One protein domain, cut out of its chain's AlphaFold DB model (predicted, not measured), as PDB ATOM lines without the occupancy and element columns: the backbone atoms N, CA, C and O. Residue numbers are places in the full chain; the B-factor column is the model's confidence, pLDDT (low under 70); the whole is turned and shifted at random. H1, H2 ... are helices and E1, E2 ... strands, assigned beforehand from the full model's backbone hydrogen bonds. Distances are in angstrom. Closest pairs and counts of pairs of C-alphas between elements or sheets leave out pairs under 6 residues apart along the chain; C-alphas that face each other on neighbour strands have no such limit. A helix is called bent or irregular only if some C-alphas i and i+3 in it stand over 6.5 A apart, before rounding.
ATOM      1  N   ILE A  81     165.985 170.776 234.116       90.62
ATOM      2  CA  ILE A  81     165.370 172.006 234.590       90.62
ATOM      3  C   ILE A  81     164.032 172.149 233.873       90.62
ATOM      4  O   ILE A  81     163.985 172.154 232.638       90.62
ATOM      5  N   ILE A  82     162.949 172.272 234.636       90.94
ATOM      6  CA  ILE A  82     161.594 172.367 234.086       90.94
ATOM      7  C   ILE A  82     160.911 173.582 234.677       90.94
ATOM      8  O   ILE A  82     160.744 173.683 235.895       90.94
ATOM      9  N   VAL A  83     160.506 174.487 233.798       92.31
ATOM     10  CA  VAL A  83     159.842 175.737 234.143       92.31
ATOM     11  C   VAL A  83     158.598 175.869 233.282       92.31
ATOM     12  O   VAL A  83     158.638 175.584 232.089       92.31
ATOM     13  N   TYR A  84     157.488 176.309 233.864       90.81
ATOM     14  CA  TYR A  84     156.319 176.696 233.089       90.81
ATOM     15  C   TYR A  84     155.882 178.114 233.434       90.81
ATOM     16  O   TYR A  84     155.916 178.532 234.590       90.81
ATOM     17  N   THR A  85     155.454 178.861 232.426       89.44
ATOM     18  CA  THR A  85     154.992 180.240 232.577       89.44
ATOM     19  C   THR A  85     153.577 180.367 232.070       89.44
ATOM     20  O   THR A  85     153.263 179.889 230.986       89.44
ATOM     21  N   ILE A  86     152.725 181.029 232.842       84.81
ATOM     22  CA  ILE A  86     151.344 181.336 232.484       84.81
ATOM     23  C   ILE A  86     151.241 182.843 232.264       84.81
ATOM     24  O   ILE A  86     151.397 183.627 233.200       84.81
ATOM     25  N   GLU A  87     150.961 183.240 231.029       83.62
ATOM     26  CA  GLU A  87     150.762 184.622 230.608       83.62
ATOM     27  C   GLU A  87     149.291 184.896 230.309       83.62
ATOM     28  O   GLU A  87     148.623 184.109 229.645       83.62
ATOM     29  N   ASN A  88     148.782 186.044 230.751       80.25
ATOM     30  CA  ASN A  88     147.464 186.545 230.378       80.25
ATOM     31  C   ASN A  88     147.610 187.780 229.490       80.25
ATOM     32  O   ASN A  88     147.956 188.856 229.976       80.25
ATOM     33  N   HIS A  89     147.290 187.637 228.203       68.44
ATOM     34  CA  HIS A  89     147.439 188.708 227.209       68.44
ATOM     35  C   HIS A  89     146.503 189.897 227.418       68.44
ATOM     36  O   HIS A  89     146.778 190.985 226.924       68.44
ATOM     37  N   ILE A  90     145.399 189.713 228.144       71.12
ATOM     38  CA  ILE A  90     144.460 190.803 228.429       71.12
ATOM     39  C   ILE A  90     145.006 191.688 229.555       71.12
ATOM     40  O   ILE A  90     144.762 192.891 229.575       71.12
ATOM     41  N   ARG A  91     145.735 191.096 230.510       65.31
ATOM     42  CA  ARG A  91     146.193 191.780 231.733       65.31
ATOM     43  C   ARG A  91     147.697 192.013 231.800       65.31
ATOM     44  O   ARG A  91     148.149 192.625 232.759       65.31
ATOM     45  N   ASN A  92     148.456 191.520 230.823       70.69
ATOM     46  CA  ASN A  92     149.921 191.519 230.815       70.69
ATOM     47  C   ASN A  92     150.529 190.940 232.105       70.69
ATOM     48  O   ASN A  92     151.572 191.388 232.573       70.69
ATOM     49  N   LEU A  93     149.855 189.952 232.702       66.12
ATOM     50  CA  LEU A  93     150.331 189.263 233.900       66.12
ATOM     51  C   LEU A  93     151.027 187.972 233.487       66.12
ATOM     52  O   LEU A  93     150.429 187.171 232.770       66.12
ATOM     53  N   SER A  94     152.251 187.767 233.969       82.06
ATOM     54  CA  SER A  94     153.046 186.560 233.741       82.06
ATOM     55  C   SER A  94     153.446 185.947 235.081       82.06
ATOM     56  O   SER A  94     153.939 186.651 235.962       82.06
ATOM     57  N   HIS A  95     153.189 184.651 235.247       85.62
ATOM     58  CA  HIS A  95     153.606 183.880 236.415       85.62
ATOM     59  C   HIS A  95     154.455 182.708 235.960       85.62
ATOM     60  O   HIS A  95     153.959 181.833 235.253       85.62
ATOM     61  N   THR A  96     155.714 182.687 236.386       89.75
ATOM     62  CA  THR A  96     156.647 181.608 236.072       89.75
ATOM     63  C   THR A  96     156.856 180.721 237.288       89.75
ATOM     64  O   THR A  96     157.116 181.211 238.386       89.75
ATOM     65  N   TYR A  97     156.773 179.413 237.085       89.31
ATOM     66  CA  TYR A  97     156.927 178.405 238.119       89.31
ATOM     67  C   TYR A  97     158.028 177.429 237.738       89.31
ATOM     68  O   TYR A  97     158.032 176.885 236.635       89.31
ATOM     69  N   VAL A  98     158.953 177.196 238.664       91.75
ATOM     70  CA  VAL A  98     159.947 176.132 238.545       91.75
ATOM     71  C   VAL A  98     159.417 174.874 239.206       91.75
ATOM     72  O   VAL A  98     158.839 174.898 240.297       91.75
ATOM     73  N   VAL A  99     159.620 173.780 238.491       88.69
ATOM     74  CA  VAL A  99     159.252 172.440 238.895       88.69
ATOM     75  C   VAL A  99     160.545 171.703 239.249       88.69
ATOM     76  O   VAL A  99     160.730 171.344 240.399       88.69
ATOM     77  N   SER A 100     161.505 171.596 238.329       89.00
ATOM     78  CA  SER A 100     162.774 170.881 238.560       89.00
ATOM     79  C   SER A 100     164.000 171.749 238.257       89.00
ATOM     80  O   SER A 100     163.886 172.721 237.506       89.00
ATOM     81  N   GLY A 101     165.156 171.392 238.830       87.19
ATOM     82  CA  GLY A 101     166.445 172.056 238.602       87.19
ATOM     83  C   GLY A 101     166.599 173.427 239.269       87.19
ATOM     84  O   GLY A 101     167.268 174.308 238.727       87.19
ATOM     85  N   LEU A 102     165.957 173.626 240.427       89.19
ATOM     86  CA  LEU A 102     165.941 174.900 241.157       89.19
ATOM     87  C   LEU A 102     167.348 175.405 241.506       89.19
ATOM     88  O   LEU A 102     167.655 176.561 241.230       89.19
ATOM     89  N   ASP A 103     168.195 174.559 242.092       89.38
ATOM     90  CA  ASP A 103     169.522 174.974 242.567       89.38
ATOM     91  C   ASP A 103     170.412 175.433 241.406       89.38
ATOM     92  O   ASP A 103     171.019 176.504 241.461       89.38
ATOM     93  N   VAL A 104     170.383 174.694 240.293       89.94
ATOM     94  CA  VAL A 104     171.098 175.051 239.059       89.94
ATOM     95  C   VAL A 104     170.583 176.375 238.487       89.94
ATOM     96  O   VAL A 104     171.370 177.196 238.018       89.94
ATOM     97  N   LEU A 105     169.270 176.626 238.539       90.19
ATOM     98  CA  LEU A 105     168.699 177.908 238.115       90.19
ATOM     99  C   LEU A 105     169.097 179.073 239.022       90.19
ATOM    100  O   LEU A 105     169.296 180.184 238.527       90.19
ATOM    101  N   LEU A 106     169.207 178.847 240.332       90.12
ATOM    102  CA  LEU A 106     169.686 179.861 241.268       90.12
ATOM    103  C   LEU A 106     171.142 180.224 240.970       90.12
ATOM    104  O   LEU A 106     171.453 181.408 240.883       90.12
ATOM    105  N   GLU A 107     172.012 179.240 240.743       89.44
ATOM    106  CA  GLU A 107     173.397 179.484 240.316       89.44
ATOM    107  C   GLU A 107     173.463 180.210 238.971       89.44
ATOM    108  O   GLU A 107     174.159 181.218 238.837       89.44
ATOM    109  N   PHE A 108     172.667 179.765 237.996       90.38
ATOM    110  CA  PHE A 108     172.561 180.419 236.696       90.38
ATOM    111  C   PHE A 108     172.110 181.879 236.802       90.38
ATOM    112  O   PHE A 108     172.534 182.698 235.999       90.38
ATOM    113  N   ASN A 109     171.273 182.242 237.775       89.81
ATOM    114  CA  ASN A 109     170.808 183.619 237.946       89.81
ATOM    115  C   ASN A 109     171.749 184.520 238.754       89.81
ATOM    116  O   ASN A 109     171.553 185.733 238.728       89.81
ATOM    117  N   LYS A 110     172.764 183.963 239.428       88.31
ATOM    118  CA  LYS A 110     173.803 184.748 240.116       88.31
ATOM    119  C   LYS A 110     174.812 185.365 239.146       88.31
ATOM    120  O   LYS A 110     175.393 186.398 239.454       88.31
ATOM    121  N   ILE A 111     175.018 184.751 237.979       85.88
ATOM    122  CA  ILE A 111     175.964 185.255 236.978       85.88
ATOM    123  C   ILE A 111     175.402 186.456 236.196       85.88
ATOM    124  O   ILE A 111     174.190 186.599 235.991       85.88
ATOM    125  N   GLY A 112     176.308 187.314 235.717       82.62
ATOM    126  CA  GLY A 112     175.975 188.521 234.956       82.62
ATOM    127  C   GLY A 112     175.141 188.248 233.697       82.62
ATOM    128  O   GLY A 112     175.191 187.171 233.099       82.62
ATOM    129  N   GLU A 113     174.351 189.238 233.270       86.38
ATOM    130  CA  GLU A 113     173.451 189.103 232.115       86.38
ATOM    131  C   GLU A 113     174.182 188.727 230.818       86.38
ATOM    132  O   GLU A 113     173.668 187.912 230.044       86.38
ATOM    133  N   GLU A 114     175.385 189.265 230.607       85.00
ATOM    134  CA  GLU A 114     176.226 188.967 229.446       85.00
ATOM    135  C   GLU A 114     176.572 187.475 229.376       85.00
ATOM    136  O   GLU A 114     176.336 186.827 228.354       85.00
ATOM    137  N   LEU A 115     177.016 186.890 230.491       85.06
ATOM    138  CA  LEU A 115     177.336 185.465 230.584       85.06
ATOM    139  C   LEU A 115     176.082 184.600 230.420       85.06
ATOM    140  O   LEU A 115     176.096 183.629 229.663       85.06
ATOM    141  N   ARG A 116     174.954 184.994 231.026       87.69
ATOM    142  CA  ARG A 116     173.672 184.302 230.809       87.69
ATOM    143  C   ARG A 116     173.266 184.300 229.339       87.69
ATOM    144  O   ARG A 116     172.706 183.309 228.882       87.69
ATOM    145  N   SER A 117     173.537 185.381 228.603       86.69
ATOM    146  CA  SER A 117     173.229 185.493 227.170       86.69
ATOM    147  C   SER A 117     174.071 184.555 226.300       86.69
ATOM    148  O   SER A 117     173.576 184.059 225.288       86.69
ATOM    149  N   ALA A 118     175.305 184.263 226.722       85.00
ATOM    150  CA  ALA A 118     176.176 183.308 226.047       85.00
ATOM    151  C   ALA A 118     175.694 181.859 226.229       85.00
ATOM    152  O   ALA A 118     175.800 181.058 225.303       85.00
ATOM    153  N   ILE A 119     175.124 181.530 227.395       86.06
ATOM    154  CA  ILE A 119     174.565 180.198 227.680       86.06
ATOM    155  C   ILE A 119     173.177 180.038 227.043       86.06
ATOM    156  O   ILE A 119     172.886 179.034 226.396       86.06
ATOM    157  N   ILE A 120     172.307 181.035 227.227       87.69
ATOM    158  CA  ILE A 120     170.928 181.052 226.736       87.69
ATOM    159  C   ILE A 120     170.712 182.324 225.916       87.69
ATOM    160  O   ILE A 120     170.383 183.385 226.443       87.69
ATOM    161  N   SER A 121     170.826 182.211 224.594       85.12
ATOM    162  CA  SER A 121     170.691 183.362 223.688       85.12
ATOM    163  C   SER A 121     169.276 183.954 223.649       85.12
ATOM    164  O   SER A 121     169.093 185.139 223.368       85.12
ATOM    165  N   SER A 122     168.253 183.153 223.957       87.06
ATOM    166  CA  SER A 122     166.854 183.588 223.943       87.06
ATOM    167  C   SER A 122     166.538 184.510 225.125       87.06
ATOM    168  O   SER A 122     166.355 184.059 226.256       87.06
ATOM    169  N   THR A 123     166.417 185.813 224.860       86.44
ATOM    170  CA  THR A 123     165.999 186.813 225.859       86.44
ATOM    171  C   THR A 123     164.635 186.506 226.497       86.44
ATOM    172  O   THR A 123     164.550 186.577 227.724       86.44
ATOM    173  N   PRO A 124     163.581 186.102 225.751       86.88
ATOM    174  CA  PRO A 124     162.304 185.733 226.366       86.88
ATOM    175  C   PRO A 124     162.427 184.561 227.345       86.88
ATOM    176  O   PRO A 124     161.833 184.600 228.418       86.88
ATOM    177  N   LEU A 125     163.230 183.546 227.007       88.25
ATOM    178  CA  LEU A 125     163.477 182.411 227.893       88.25
ATOM    179  C   LEU A 125     164.234 182.855 229.147       88.25
ATOM    180  O   LEU A 125     163.786 182.572 230.252       88.25
ATOM    181  N   ARG A 126     165.325 183.621 228.999       90.25
ATOM    182  CA  ARG A 126     166.076 184.164 230.144       90.25
ATOM    183  C   ARG A 126     165.196 184.981 231.091       90.25
ATOM    184  O   ARG A 126     165.323 184.834 232.299       90.25
ATOM    185  N   SER A 127     164.282 185.790 230.557       89.12
ATOM    186  CA  SER A 127     163.334 186.566 231.366       89.12
ATOM    187  C   SER A 127     162.409 185.666 232.200       89.12
ATOM    188  O   SER A 127     162.231 185.889 233.399       89.12
ATOM    189  N   ARG A 128     161.882 184.583 231.609       89.56
ATOM    190  CA  ARG A 128     161.082 183.590 232.348       89.56
ATOM    191  C   ARG A 128     161.918 182.888 233.421       89.56
ATOM    192  O   ARG A 128     161.509 182.842 234.577       89.56
ATOM    193  N   LEU A 129     163.130 182.452 233.080       90.44
ATOM    194  CA  LEU A 129     164.061 181.825 234.026       90.44
ATOM    195  C   LEU A 129     164.553 182.769 235.134       90.44
ATOM    196  O   LEU A 129     165.042 182.292 236.149       90.44
ATOM    197  N   ALA A 130     164.446 184.088 234.980       89.62
ATOM    198  CA  ALA A 130     164.792 185.048 236.030       89.62
ATOM    199  C   ALA A 130     163.614 185.362 236.973       89.62
ATOM    200  O   ALA A 130     163.822 185.862 238.073       89.62
ATOM    201  N   THR A 131     162.377 185.086 236.550       88.19
ATOM    202  CA  THR A 131     161.141 185.496 237.247       88.19
ATOM    203  C   THR A 131     160.385 184.328 237.883       88.19
ATOM    204  O   THR A 131     159.202 184.455 238.212       88.19
ATOM    205  N   PHE A 132     161.039 183.175 238.057       89.88
ATOM    206  CA  PHE A 132     160.383 181.983 238.583       89.88
ATOM    207  C   PHE A 132     160.061 182.080 240.076       89.88
ATOM    208  O   PHE A 132     160.722 182.755 240.864       89.88
ATOM    209  N   LYS A 133     159.058 181.304 240.474       87.06
ATOM    210  CA  LYS A 133     158.779 180.923 241.858       87.06
ATOM    211  C   LYS A 133     158.729 179.407 241.952       87.06
ATOM    212  O   LYS A 133     158.367 178.747 240.984       87.06
ATOM    213  N   CYS A 134     159.058 178.842 243.107       86.12
ATOM    214  CA  CYS A 134     158.840 177.411 243.318       86.12
ATOM    215  C   CYS A 134     157.346 177.100 243.189       86.12
ATOM    216  O   CYS A 134     156.519 177.833 243.745       86.12
ATOM    217  N   SER A 135     156.996 176.039 242.461       83.50
ATOM    218  CA  SER A 135     155.603 175.603 242.436       83.50
ATOM    219  C   SER A 135     155.155 175.170 243.843       83.50
ATOM    220  O   SER A 135     155.828 174.351 244.474       83.50
ATOM    221  N   PRO A 136     153.994 175.647 244.332       75.38
ATOM    222  CA  PRO A 136     153.413 175.164 245.580       75.38
ATOM    223  C   PRO A 136     152.866 173.729 245.473       75.38
ATOM    224  O   PRO A 136     152.567 173.126 246.497       75.38
ATOM    225  N   ASN A 137     152.705 173.185 244.259       79.62
ATOM    226  CA  ASN A 137     152.144 171.855 243.998       79.62
ATOM    227  C   ASN A 137     153.033 171.039 243.044       79.62
ATOM    228  O   ASN A 137     152.530 170.379 242.133       79.62
ATOM    229  N   PHE A 138     154.348 171.074 243.279       76.31
ATOM    230  CA  PHE A 138     155.378 170.442 242.446       76.31
ATOM    231  C   PHE A 138     154.983 169.059 241.896       76.31
ATOM    232  O   PHE A 138     154.977 168.865 240.685       76.31
ATOM    233  N   GLU A 139     154.588 168.110 242.750       74.81
ATOM    234  CA  GLU A 139     154.273 166.743 242.307       74.81
ATOM    235  C   GLU A 139     153.086 166.671 241.337       74.81
ATOM    236  O   GLU A 139     153.082 165.868 240.402       74.81
ATOM    237  N   ALA A 140     152.055 167.489 241.565       73.94
ATOM    238  CA  ALA A 140     150.872 167.520 240.712       73.94
ATOM    239  C   ALA A 140     151.181 168.179 239.361       73.94
ATOM    240  O   ALA A 140     150.676 167.736 238.324       73.94
ATOM    241  N   ASP A 141     152.044 169.193 239.366       77.31
ATOM    242  CA  ASP A 141     152.474 169.877 238.153       77.31
ATOM    243  C   ASP A 141     153.391 168.987 237.313       77.31
ATOM    244  O   ASP A 141     153.170 168.881 236.108       77.31
ATOM    245  N   VAL A 142     154.331 168.248 237.924       79.81
ATOM    246  CA  VAL A 142     155.128 167.241 237.197       79.81
ATOM    247  C   VAL A 142     154.222 166.211 236.543       79.81
ATOM    248  O   VAL A 142     154.372 165.960 235.355       79.81
ATOM    249  N   LYS A 143     153.260 165.638 237.275       77.31
ATOM    250  CA  LYS A 143     152.321 164.651 236.708       77.31
ATOM    251  C   LYS A 143     151.514 165.218 235.538       77.31
ATOM    252  O   LYS A 143     151.190 164.495 234.605       77.31
ATOM    253  N   SER A 144     151.191 166.509 235.578       74.81
ATOM    254  CA  SER A 144     150.453 167.179 234.501       74.81
ATOM    255  C   SER A 144     151.336 167.464 233.279       74.81
ATOM    256  O   SER A 144     150.863 167.381 232.147       74.81
ATOM    257  N   LEU A 145     152.616 167.778 233.499       80.44
ATOM    258  CA  LEU A 145     153.605 168.066 232.454       80.44
ATOM    259  C   LEU A 145     154.322 166.815 231.932       80.44
ATOM    260  O   LEU A 145     154.935 166.861 230.868       80.44
ATOM    261  N   GLU A 146     154.243 165.696 232.646       78.75
ATOM    262  CA  GLU A 146     154.898 164.426 232.334       78.75
ATOM    263  C   GLU A 146     154.781 164.018 230.861       78.75
ATOM    264  O   GLU A 146     155.802 163.643 230.277       78.75
ATOM    265  N   PRO A 147     153.611 164.125 230.210       73.38
ATOM    266  CA  PRO A 147     153.497 163.726 228.817       73.38
ATOM    267  C   PRO A 147     154.377 164.570 227.878       73.38
ATOM    268  O   PRO A 147     154.982 164.038 226.946       73.38
ATOM    269  N   VAL A 148     154.524 165.867 228.168       74.81
ATOM    270  CA  VAL A 148     155.415 166.794 227.448       74.81
ATOM    271  C   VAL A 148     156.872 166.462 227.723       74.81
ATOM    272  O   VAL A 148     157.688 166.400 226.805       74.81
ATOM    273  N   ILE A 149     157.201 166.201 228.989       77.88
ATOM    274  CA  ILE A 149     158.559 165.866 229.425       77.88
ATOM    275  C   ILE A 149     159.030 164.574 228.750       77.88
ATOM    276  O   ILE A 149     160.145 164.503 228.226       77.88
ATOM    277  N   ARG A 150     158.157 163.562 228.690       74.88
ATOM    278  CA  ARG A 150     158.414 162.302 227.988       74.88
ATOM    279  C   ARG A 150     158.564 162.516 226.486       74.88
ATOM    280  O   ARG A 150     159.544 162.043 225.913       74.88
ATOM    281  N   ALA A 151     157.658 163.263 225.851       68.81
ATOM    282  CA  ALA A 151     157.759 163.580 224.427       68.81
ATOM    283  C   ALA A 151     159.092 164.274 224.099       68.81
ATOM    284  O   ALA A 151     159.799 163.862 223.181       68.81
ATOM    285  N   PHE A 152     159.505 165.251 224.908       70.44
ATOM    286  CA  PHE A 152     160.805 165.907 224.783       70.44
ATOM    287  C   PHE A 152     161.986 164.931 224.898       70.44
ATOM    288  O   PHE A 152     162.916 165.004 224.089       70.44
ATOM    289  N   ARG A 153     161.960 164.008 225.870       66.69
ATOM    290  CA  ARG A 153     163.007 162.986 226.035       66.69
ATOM    291  C   ARG A 153     163.103 162.068 224.810       66.69
ATOM    292  O   ARG A 153     164.209 161.759 224.377       66.69
ATOM    293  N   HIS A 154     161.974 161.689 224.207       61.12
ATOM    294  CA  HIS A 154     161.945 160.837 223.011       61.12
ATOM    295  C   HIS A 154     162.331 161.566 221.715       61.12
ATOM    296  O   HIS A 154     162.920 160.964 220.819       61.12
ATOM    297  N   LEU A 155     162.025 162.859 221.600       54.91
ATOM    298  CA  LEU A 155     162.269 163.648 220.387       54.91
ATOM    299  C   LEU A 155     163.724 164.125 220.240       54.91
ATOM    300  O   LEU A 155     164.065 164.763 219.237       54.91
ATOM    301  N   ARG A 156     164.611 163.830 221.198       55.22
ATOM    302  CA  ARG A 156     165.969 164.377 221.181       55.22
ATOM    303  C   ARG A 156     167.017 163.507 220.501       55.22
ATOM    304  O   ARG A 156     167.285 162.378 220.887       55.22
ATOM    305  N   LYS A 157     167.708 164.145 219.549       50.03
ATOM    306  CA  LYS A 157     168.986 163.712 218.958       50.03
ATOM    307  C   LYS A 157     170.196 164.533 219.443       50.03
ATOM    308  O   LYS A 157     171.318 164.172 219.120       50.03
ATOM    309  N   ASP A 158     169.988 165.621 220.194       52.94
ATOM    310  CA  ASP A 158     171.055 166.535 220.641       52.94
ATOM    311  C   ASP A 158     170.788 167.033 222.080       52.94
ATOM    312  O   ASP A 158     169.818 167.767 222.280       52.94
ATOM    313  N   PRO A 159     171.595 166.645 223.089       52.69
ATOM    314  CA  PRO A 159     171.433 167.005 224.504       52.69
ATOM    315  C   PRO A 159     171.728 168.483 224.834       52.69
ATOM    316  O   PRO A 159     171.342 168.944 225.909       52.69
ATOM    317  N   LEU A 160     172.229 169.286 223.892       54.91
ATOM    318  CA  LEU A 160     172.497 170.718 224.110       54.91
ATOM    319  C   LEU A 160     171.293 171.641 223.848       54.91
ATOM    320  O   LEU A 160     171.330 172.830 224.138       54.91
ATOM    321  N   ARG A 161     170.195 171.112 223.303       63.09
ATOM    322  CA  ARG A 161     169.209 171.919 222.583       63.09
ATOM    323  C   ARG A 161     168.138 172.739 223.292       63.09
ATOM    324  O   ARG A 161     167.554 173.497 222.566       63.09
ATOM    325  N   MET A 162     167.840 172.699 224.583       77.56
ATOM    326  CA  MET A 162     166.604 173.306 225.164       77.56
ATOM    327  C   MET A 162     165.282 172.977 224.408       77.56
ATOM    328  O   MET A 162     165.237 172.601 223.240       77.56
ATOM    329  N   TYR A 163     164.150 173.034 225.088       78.31
ATOM    330  CA  TYR A 163     162.843 172.894 224.448       78.31
ATOM    331  C   TYR A 163     161.885 173.859 225.093       78.31
ATOM    332  O   TYR A 163     161.896 174.020 226.306       78.31
ATOM    333  N   SER A 164     161.102 174.524 224.258       81.81
ATOM    334  CA  SER A 164     160.091 175.471 224.686       81.81
ATOM    335  C   SER A 164     158.842 175.155 223.890       81.81
ATOM    336  O   SER A 164     158.843 175.256 222.660       81.81
ATOM    337  N   GLU A 165     157.803 174.717 224.583       81.31
ATOM    338  CA  GLU A 165     156.489 174.500 223.999       81.31
ATOM    339  C   GLU A 165     155.543 175.604 224.443       81.31
ATOM    340  O   GLU A 165     155.609 176.083 225.571       81.31
ATOM    341  N   MET A 166     154.672 176.028 223.534       80.69
ATOM    342  CA  MET A 166     153.717 177.096 223.783       80.69
ATOM    343  C   MET A 166     152.310 176.584 223.505       80.69
ATOM    344  O   MET A 166     151.972 176.224 222.376       80.69
ATOM    345  N   TRP A 167     151.465 176.641 224.524       76.88
ATOM    346  CA  TRP A 167     150.044 176.354 224.435       76.88
ATOM    347  C   TRP A 167     149.252 177.640 224.537       76.88
ATOM    348  O   TRP A 167     149.478 178.459 225.425       76.88
ATOM    349  N   ARG A 168     148.305 177.825 223.621       72.00
ATOM    350  CA  ARG A 168     147.452 179.010 223.591       72.00
ATOM    351  C   ARG A 168     146.018 178.613 223.903       72.00
ATOM    352  O   ARG A 168     145.429 177.820 223.175       72.00
ATOM    353  N   GLY A 169     145.476 179.176 224.973       68.06
ATOM    354  CA  GLY A 169     144.042 179.263 225.226       68.06
ATOM    355  C   GLY A 169     143.484 180.610 224.755       68.06
ATOM    356  O   GLY A 169     144.210 181.437 224.205       68.06
ATOM    357  N   CYS A 170     142.194 180.855 224.993       72.44
ATOM    358  CA  CYS A 170     141.512 182.067 224.516       72.44
ATOM    359  C   CYS A 170     142.159 183.377 225.002       72.44
ATOM    360  O   CYS A 170     142.220 184.352 224.259       72.44
ATOM    361  N   SER A 171     142.645 183.411 226.241       74.06
ATOM    362  CA  SER A 171     143.242 184.609 226.857       74.06
ATOM    363  C   SER A 171     144.446 184.296 227.746       74.06
ATOM    364  O   SER A 171     144.952 185.170 228.450       74.06
ATOM    365  N   ILE A 172     144.917 183.050 227.688       77.62
ATOM    366  CA  ILE A 172     146.046 182.541 228.460       77.62
ATOM    367  C   ILE A 172     147.020 181.880 227.497       77.62
ATOM    368  O   ILE A 172     146.604 181.120 226.622       77.62
ATOM    369  N   VAL A 173     148.308 182.126 227.686       79.62
ATOM    370  CA  VAL A 173     149.372 181.376 227.031       79.62
ATOM    371  C   VAL A 173     150.220 180.704 228.083       79.62
ATOM    372  O   VAL A 173     150.637 181.329 229.051       79.62
ATOM    373  N   CYS A 174     150.439 179.410 227.903       83.25
ATOM    374  CA  CYS A 174     151.328 178.633 228.737       83.25
ATOM    375  C   CYS A 174     152.597 178.319 227.948       83.25
ATOM    376  O   CYS A 174     152.517 177.794 226.840       83.25
ATOM    377  N   PHE A 175     153.749 178.652 228.514       87.69
ATOM    378  CA  PHE A 175     155.049 178.206 228.040       87.69
ATOM    379  C   PHE A 175     155.527 177.076 228.939       87.69
ATOM    380  O   PHE A 175     155.416 177.192 230.156       87.69
ATOM    381  N   VAL A 176     156.067 176.013 228.356       89.38
ATOM    382  CA  VAL A 176     156.734 174.927 229.074       89.38
ATOM    383  C   VAL A 176     158.159 174.846 228.548       89.38
ATOM    384  O   VAL A 176     158.387 174.459 227.404       89.38
ATOM    385  N   ASP A 177     159.110 175.252 229.380       90.75
ATOM    386  CA  ASP A 177     160.534 175.283 229.091       90.75
ATOM    387  C   ASP A 177     161.226 174.093 229.777       90.75
ATOM    388  O   ASP A 177     161.167 173.936 230.998       90.75
ATOM    389  N   ILE A 178     161.887 173.245 228.985       89.50
ATOM    390  CA  ILE A 178     162.615 172.056 229.440       89.50
ATOM    391  C   ILE A 178     164.073 172.151 228.981       89.50
ATOM    392  O   ILE A 178     164.385 172.170 227.784       89.50
TER     393      ILE A 178
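What this domain is: This is residues 81 to 178 of the 238 residues of an uncharacterized protein of Schizopora paradoxa (UniProt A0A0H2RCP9). A twisted sheet of five strands has helices over both its faces: the kinked helix H4 crosses one face, while H3 and H1 are over the other, with H2 farther out and off the sheet. Residues 154 to 160, of which 154 belongs to H4, stick out as a loop before the chain returns to the sheet for its last two strands. The printed part has 98 residues, with four named helices and five named strands in the order E1 E2 H1 H2 H3 E3 H4 E4 E5. The sheet is mixed, in the order E3 E2 E1 E5 E4: E3 and E2 are parallel, the other neighbours antiparallel. The class is mixed, helices and strands, and the whole is compact and rounded, with a radius of gyration of the C-alphas of 13.6 A and spans of 36 by 34 by 23 A.

How they stand to each other: Start at the first residue, with E1, residues 81 to 88, and E2, residues 93 to 100, an antiparallel hairpin; look for N 86 and O 95, 2.8 A apart. Next comes H1, residues 102 to 110, on the sheet at a height of 10.3 A; it is only just over E2 and E1, with 3 C-alphas falling on each, and the closest C-alphas of E1 and H1, Ile 81 and Leu 102, are 7.2 A apart. H2, residues 113 to 119, is not on the sheet; it is close to H1 but not clearly touching, with the closest C-alphas, Phe 108 and Arg 116, 7.1 A apart. H3, residues 123 to 130, is on the same face as H1, across the strands at 71 degrees to E1 on the local plane; its closest C-alpha to E2 is that of Arg 128, 6.1 A from that of Thr 96. H2 and H3 touch only at the corner, and only just, with 3 pairs of C-alphas within 8 A, the closest being Ser 117 and Thr 123 at 7.5 A. E3, residues 132 to 134, is an edge strand parallel to E2, with N 133 and O 96 2.9 A apart; E2, H1 H2 H3 and E3 form a strand-helix-strand unit, two parallel neighbour strands with helices between. On the opposite face find H4, residues 138 to 154, across the strands at 75 degrees to E2 on the local plane and at a height of 9.1 A; the closest C-alphas of E2 and H4, Val 99 and Phe 138, are 5.6 A apart. H3 and H4 are apart. E4, residues 163 to 168, and E5, residues 172 to 178, form a second hairpin, with N 165 and O 176 2.9 A apart; E5 is also the antiparallel neighbour of E1, with N 85 and O 175 2.8 A apart. In H1, H2 and H3 every O i to N i+4 pair is within hydrogen-bond range; in H4 11 of 13 are.

Where its parts are: Find C-alpha 81 at (165.370, 172.006, 234.590); E1 runs 23.4 A from there to C-alpha 88, and E2 runs 22.7 A. H1 measures 12.6 A, H2 10.0 A, H3 10.4 A and E3 6.8 A. H4 begins at C-alpha 138, at (155.378, 170.442, 242.446), and spans 22.7 A; it is irregular, with C-alphas 144 and 147 7.3 A apart, and has a kink of 57 degrees near residue 145. E4 is 16.6 A long, and E5 runs 19.6 A to C-alpha 178, at (162.615, 172.056, 229.440).

The domain as a whole: Look to Arg 91 and Lys 157 for the two C-alphas farthest apart, at 38.3 A. The printed part has no cut, and no link is long; that from H4 to E4 is short, with 8 residues, and the others are tight. The mean pLDDT of the printed part is 80.5; look for values under 70 at residues 89, 91, 93, 151, 153 to 161 and 169 of this predicted model.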